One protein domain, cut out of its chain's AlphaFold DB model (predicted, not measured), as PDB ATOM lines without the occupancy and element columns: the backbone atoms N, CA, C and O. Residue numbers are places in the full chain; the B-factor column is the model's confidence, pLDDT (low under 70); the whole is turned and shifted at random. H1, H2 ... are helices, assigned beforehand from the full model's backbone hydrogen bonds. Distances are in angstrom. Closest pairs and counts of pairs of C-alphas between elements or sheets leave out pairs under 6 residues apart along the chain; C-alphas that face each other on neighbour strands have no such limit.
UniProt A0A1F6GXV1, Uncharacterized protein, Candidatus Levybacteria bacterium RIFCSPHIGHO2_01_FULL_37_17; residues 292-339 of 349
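What this domain is: This is residues 292 to 339 of the 349 residues of an uncharacterized protein of Candidatus Levybacteria bacterium RIFCSPHIGHO2_01_FULL_37_17 (UniProt A0A1F6GXV1). What shape does the model have? It is one long helix, H2, with the much shorter helix H1 folded back beside one end of it, a very uneven helical hairpin. From residue 314 to residue 339 H2 stands free and sticks out as a single arm, and this arm makes most of the length. What is it built of? The printed part has 48 residues with two named helices, H1 then H2, and no named strand; the class is all helix. How large is it? It is an extended rod with a radius of gyration of the C-alphas of 17.7 A, spanning 57 by 15 by 6 A.

Where its parts are: Where is the long helix? H2 holds residues 303 to 339, from C-alpha 303 at (207.571, 184.392, 268.630) to C-alpha 339 at (231.808, 215.552, 304.802), 53.5 A apart. Where is the short one? H1 holds residues 292 to 298, and its first C-alpha, that of Glu 292, stands at (217.185, 194.777, 269.346). Its first and last C-alphas are 10.1 A apart.

How they stand to each other: How does H1 stand to H2? They touch, and H2 does so with residues 305 to 313 alone; the closest C-alphas, those of Val 296 and Val 306, are 5.4 A apart. They run opposite ways at a shallow tilt of 27 degrees and form a helical hairpin. What do the backbones show? In H2 every O i to N i+4 pair is within hydrogen-bond range. In H1 1 of 3 such pairs is within range, beside 3 of 4 O i to N i+3 pairs.

The domain as a whole: How far does it reach? The two C-alphas farthest apart, those of Glu 301 and Gln 339, are 56.7 A apart. Is the printed part whole? It has no cut, and the link from H1 to H2, of 4 residues, is tight; residues 299 to 304, of which 303 and 304 belong to H2, stand free. How confident is the model? The mean pLDDT of the printed part is 86.8, and no printed residue is under 70.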
ATOM      1  N   GLU A 292     218.073 195.930 269.118       80.25
ATOM      2  CA  GLU A 292     217.185 194.777 269.346       80.25
ATOM      3  C   GLU A 292     215.693 195.157 269.427       80.25
ATOM      4  O   GLU A 292     214.827 194.390 269.013       80.25
ATOM      5  N   LYS A 293     215.371 196.370 269.900       82.06
ATOM      6  CA  LYS A 293     213.981 196.843 270.025       82.06
ATOM      7  C   LYS A 293     213.292 197.012 268.671       82.06
ATOM      8  O   LYS A 293     212.112 196.680 268.563       82.06
ATOM      9  N   SER A 294     213.996 197.520 267.657       83.81
ATOM     10  CA  SER A 294     213.432 197.665 266.307       83.81
ATOM     11  C   SER A 294     213.074 196.309 265.680       83.81
ATOM     12  O   SER A 294     212.038 196.186 265.023       83.81
ATOM     13  N   LEU A 295     213.871 195.275 265.975       84.50
ATOM     14  CA  LEU A 295     213.745 193.934 265.404       84.50
ATOM     15  C   LEU A 295     212.500 193.189 265.903       84.50
ATOM     16  O   LEU A 295     211.937 192.395 265.157       84.50
ATOM     17  N   VAL A 296     212.010 193.493 267.114       85.81
ATOM     18  CA  VAL A 296     210.754 192.921 267.648       85.81
ATOM     19  C   VAL A 296     209.567 193.229 266.741       85.81
ATOM     20  O   VAL A 296     208.703 192.386 266.542       85.81
ATOM     21  N   LYS A 297     209.513 194.452 266.203       86.12
ATOM     22  CA  LYS A 297     208.437 194.862 265.298       86.12
ATOM     23  C   LYS A 297     208.658 194.328 263.884       86.12
ATOM     24  O   LYS A 297     207.696 194.057 263.178       86.12
ATOM     25  N   GLU A 298     209.914 194.240 263.455       89.00
ATOM     26  CA  GLU A 298     210.268 193.776 262.111       89.00
ATOM     27  C   GLU A 298     209.994 192.274 261.913       89.00
ATOM     28  O   GLU A 298     209.609 191.874 260.812       89.00
ATOM     29  N   PHE A 299     210.142 191.476 262.977       91.06
ATOM     30  CA  PHE A 299     209.971 190.019 262.986       91.06
ATOM     31  C   PHE A 299     208.920 189.559 264.007       91.06
ATOM     32  O   PHE A 299     209.109 188.565 264.708       91.06
ATOM     33  N   GLU A 300     207.813 190.296 264.122       90.38
ATOM     34  CA  GLU A 300     206.751 190.030 265.106       90.38
ATOM     35  C   GLU A 300     206.117 188.633 264.971       90.38
ATOM     36  O   GLU A 300     205.531 188.107 265.921       90.38
ATOM     37  N   GLU A 301     206.237 188.014 263.796       91.56
ATOM     38  CA  GLU A 301     205.749 186.667 263.537       91.56
ATOM     39  C   GLU A 301     206.620 185.553 264.147       91.56
ATOM     40  O   GLU A 301     206.101 184.462 264.398       91.56
ATOM     41  N   ASP A 302     207.906 185.802 264.416       93.38
ATOM     42  CA  ASP A 302     208.807 184.825 265.038       93.38
ATOM     43  C   ASP A 302     208.775 184.978 266.562       93.38
ATOM     44  O   ASP A 302     209.576 185.685 267.174       93.38
ATOM     45  N   GLN A 303     207.807 184.301 267.186       94.00
ATOM     46  CA  GLN A 303     207.571 184.392 268.630       94.00
ATOM     47  C   GLN A 303     208.790 183.986 269.464       94.00
ATOM     48  O   GLN A 303     209.073 184.625 270.471       94.00
ATOM     49  N   GLU A 304     209.550 182.977 269.034       93.62
ATOM     50  CA  GLU A 304     210.739 182.528 269.765       93.62
ATOM     51  C   GLU A 304     211.839 183.596 269.741       93.62
ATOM     52  O   GLU A 304     212.442 183.902 270.772       93.62
ATOM     53  N   LEU A 305     212.073 184.208 268.575       92.06
ATOM     54  CA  LEU A 305     213.022 185.310 268.452       92.06
ATOM     55  C   LEU A 305     212.576 186.525 269.277       92.06
ATOM     56  O   LEU A 305     213.383 187.118 269.997       92.06
ATOM     57  N   VAL A 306     211.294 186.883 269.204       91.69
ATOM     58  CA  VAL A 306     210.718 188.002 269.961       91.69
ATOM     59  C   VAL A 306     210.869 187.787 271.469       91.69
ATOM     60  O   VAL A 306     211.310 188.701 272.170       91.69
ATOM     61  N   GLU A 307     210.565 186.593 271.975       92.25
ATOM     62  CA  GLU A 307     210.731 186.239 273.389       92.25
ATOM     63  C   GLU A 307     212.202 186.306 273.828       92.25
ATOM     64  O   GLU A 307     212.512 186.855 274.894       92.25
ATOM     65  N   ALA A 308     213.124 185.813 272.995       91.06
ATOM     66  CA  ALA A 308     214.559 185.873 273.272       91.06
ATOM     67  C   ALA A 308     215.069 187.321 273.353       91.06
ATOM     68  O   ALA A 308     215.798 187.675 274.287       91.06
ATOM     69  N   ILE A 309     214.635 188.183 272.428       89.44
ATOM     70  CA  ILE A 309     214.957 189.616 272.441       89.44
ATOM     71  C   ILE A 309     214.383 190.291 273.694       89.44
ATOM     72  O   ILE A 309     215.089 191.014 274.398       89.44
ATOM     73  N   GLN A 310     213.109 190.057 274.016       90.44
ATOM     74  CA  GLN A 310     212.468 190.668 275.186       90.44
ATOM     75  C   GLN A 310     213.134 190.245 276.500       90.44
ATOM     76  O   GLN A 310     213.305 191.071 277.407       90.44
ATOM     77  N   THR A 311     213.559 188.986 276.592       90.31
ATOM     78  CA  THR A 311     214.319 188.471 277.736       90.31
ATOM     79  C   THR A 311     215.649 189.211 277.876       90.31
ATOM     80  O   THR A 311     215.932 189.755 278.946       90.31
ATOM     81  N   LYS A 312     216.419 189.336 276.786       87.12
ATOM     82  CA  LYS A 312     217.687 190.089 276.758       87.12
ATOM     83  C   LYS A 312     217.516 191.548 277.177       87.12
ATOM     84  O   LYS A 312     218.253 192.026 278.040       87.12
ATOM     85  N   LEU A 313     216.512 192.235 276.638       87.44
ATOM     86  CA  LEU A 313     216.208 193.623 276.997       87.44
ATOM     87  C   LEU A 313     215.874 193.763 278.489       87.44
ATOM     88  O   LEU A 313     216.358 194.683 279.150       87.44
ATOM     89  N   THR A 314     215.102 192.826 279.041       89.25
ATOM     90  CA  THR A 314     214.745 192.818 280.469       89.25
ATOM     91  C   THR A 314     215.972 192.590 281.355       89.25
ATOM     92  O   THR A 314     216.160 193.292 282.354       89.25
ATOM     93  N   GLU A 315     216.848 191.653 280.984       88.50
ATOM     94  CA  GLU A 315     218.110 191.416 281.689       88.50
ATOM     95  C   GLU A 315     219.035 192.636 281.641       88.50
ATOM     96  O   GLU A 315     219.648 192.994 282.654       88.50
ATOM     97  N   GLN A 316     219.127 193.302 280.490       85.00
ATOM     98  CA  GLN A 316     219.930 194.509 280.326       85.00
ATOM     99  C   GLN A 316     219.393 195.658 281.188       85.00
ATOM    100  O   GLN A 316     220.166 196.325 281.879       85.00
ATOM    101  N   GLU A 317     218.074 195.863 281.222       87.00
ATOM    102  CA  GLU A 317     217.441 196.857 282.091       87.00
ATOM    103  C   GLU A 317     217.686 196.561 283.577       87.00
ATOM    104  O   GLU A 317     218.002 197.476 284.345       87.00
ATOM    105  N   ALA A 318     217.610 195.293 283.992       88.50
ATOM    106  CA  ALA A 318     217.915 194.885 285.361       88.50
ATOM    107  C   ALA A 318     219.386 195.154 285.730       88.50
ATOM    108  O   ALA A 318     219.667 195.695 286.808       88.50
ATOM    109  N   ARG A 319     220.329 194.848 284.827       86.56
ATOM    110  CA  ARG A 319     221.758 195.164 285.010       86.56
ATOM    111  C   ARG A 319     221.975 196.670 285.119       86.56
ATOM    112  O   ARG A 319     222.613 197.107 286.072       86.56
ATOM    113  N   ASN A 320     221.400 197.464 284.219       86.44
ATOM    114  CA  ASN A 320     221.539 198.922 284.227       86.44
ATOM    115  C   ASN A 320     221.010 199.544 285.526       86.44
ATOM    116  O   ASN A 320     221.666 200.416 286.096       86.44
ATOM    117  N   ARG A 321     219.874 199.058 286.048       88.00
ATOM    118  CA  ARG A 321     219.355 199.487 287.360       88.00
ATOM    119  C   ARG A 321     220.316 199.133 288.494       88.00
ATOM    120  O   ARG A 321     220.610 199.991 289.318       88.00
ATOM    121  N   SER A 322     220.856 197.911 288.510       88.69
ATOM    122  CA  SER A 322     221.840 197.493 289.522       88.69
ATOM    123  C   SER A 322     223.121 198.334 289.481       88.69
ATOM    124  O   SER A 322     223.654 198.691 290.530       88.69
ATOM    125  N   TRP A 323     223.610 198.671 288.287       86.62
ATOM    126  CA  TRP A 323     224.776 199.540 288.110       86.62
ATOM    127  C   TRP A 323     224.506 200.974 288.577       86.62
ATOM    128  O   TRP A 323     225.330 201.538 289.297       86.62
ATOM    129  N   ALA A 324     223.347 201.542 288.237       87.12
ATOM    130  CA  ALA A 324     222.946 202.871 288.697       87.12
ATOM    131  C   ALA A 324     222.810 202.937 290.230       87.12
ATOM    132  O   ALA A 324     223.241 203.909 290.849       87.12
ATOM    133  N   GLU A 325     222.268 201.886 290.851       88.06
ATOM    134  CA  GLU A 325     222.178 201.757 292.310       88.06
ATOM    135  C   GLU A 325     223.573 201.762 292.959       88.06
ATOM    136  O   GLU A 325     223.803 202.493 293.922       88.06
ATOM    137  N   ARG A 326     224.531 201.001 292.403       86.69
ATOM    138  CA  ARG A 326     225.918 200.969 292.903       86.69
ATOM    139  C   ARG A 326     226.617 202.312 292.752       86.69
ATOM    140  O   ARG A 326     227.204 202.777 293.720       86.69
ATOM    141  N   GLN A 327     226.511 202.958 291.589       85.19
ATOM    142  CA  GLN A 327     227.088 204.292 291.393       85.19
ATOM    143  C   GLN A 327     226.516 205.306 292.381       85.19
ATOM    144  O   GLN A 327     227.255 206.119 292.930       85.19
ATOM    145  N   ARG A 328     225.208 205.247 292.646       88.81
ATOM    146  CA  ARG A 328     224.576 206.117 293.636       88.81
ATOM    147  C   ARG A 328     225.109 205.850 295.045       88.81
ATOM    148  O   ARG A 328     225.428 206.801 295.752       88.81
ATOM    149  N   GLN A 329     225.253 204.585 295.440       85.88
ATOM    150  CA  GLN A 329     225.831 204.214 296.738       85.88
ATOM    151  C   GLN A 329     227.298 204.643 296.869       85.88
ATOM    152  O   GLN A 329     227.703 205.127 297.927       85.88
ATOM    153  N   GLU A 330     228.093 204.510 295.806       86.88
ATOM    154  CA  GLU A 330     229.481 204.980 295.762       86.88
ATOM    155  C   GLU A 330     229.553 206.502 295.926       86.88
ATOM    156  O   GLU A 330     230.287 206.981 296.790       86.88
ATOM    157  N   GLN A 331     228.720 207.258 295.204       86.44
ATOM    158  CA  GLN A 331     228.637 208.719 295.326       86.44
ATOM    159  C   GLN A 331     228.175 209.169 296.719       86.44
ATOM    160  O   GLN A 331     228.739 210.106 297.286       86.44
ATOM    161  N   GLU A 332     227.174 208.506 297.305       85.50
ATOM    162  CA  GLU A 332     226.707 208.789 298.668       85.50
ATOM    163  C   GLU A 332     227.801 208.484 299.709       85.50
ATOM    164  O   GLU A 332     227.981 209.242 300.668       85.50
ATOM    165  N   THR A 333     228.585 207.424 299.496       81.62
ATOM    166  CA  THR A 333     229.714 207.050 300.364       81.62
ATOM    167  C   THR A 333     230.868 208.045 300.245       81.62
ATOM    168  O   THR A 333     231.403 208.489 301.264       81.62
ATOM    169  N   GLU A 334     231.231 208.447 299.029       81.31
ATOM    170  CA  GLU A 334     232.278 209.436 298.765       81.31
ATOM    171  C   GLU A 334     231.904 210.809 299.342       81.31
ATOM    172  O   GLU A 334     232.698 211.429 300.059       81.31
ATOM    173  N   ALA A 335     230.650 211.237 299.165       79.00
ATOM    174  CA  ALA A 335     230.120 212.450 299.781       79.00
ATOM    175  C   ALA A 335     230.149 212.380 301.320       79.00
ATOM    176  O   ALA A 335     230.519 213.355 301.982       79.00
ATOM    177  N   ALA A 336     229.812 211.229 301.913       80.88
ATOM    178  CA  ALA A 336     229.878 211.030 303.359       80.88
ATOM    179  C   ALA A 336     231.321 211.051 303.899       80.88
ATOM    180  O   ALA A 336     231.560 211.564 304.998       80.88
ATOM    181  N   ILE A 337     232.294 210.528 303.142       78.38
ATOM    182  CA  ILE A 337     233.724 210.594 303.479       78.38
ATOM    183  C   ILE A 337     234.218 212.045 303.422       78.38
ATOM    184  O   ILE A 337     234.798 212.521 304.402       78.38
ATOM    185  N   LEU A 338     233.918 212.776 302.345       76.12
ATOM    186  CA  LEU A 338     234.285 214.190 302.187       76.12
ATOM    187  C   LEU A 338     233.692 215.067 303.300       76.12
ATOM    188  O   LEU A 338     234.393 215.886 303.895       76.12
ATOM    189  N   GLN A 339     232.426 214.849 303.671       77.94
ATOM    190  CA  GLN A 339     231.808 215.552 304.802       77.94
ATOM    191  C   GLN A 339     232.477 215.234 306.148       77.94
ATOM    192  O   GLN A 339     232.559 216.108 307.015       77.94
TER     193      GLN A 339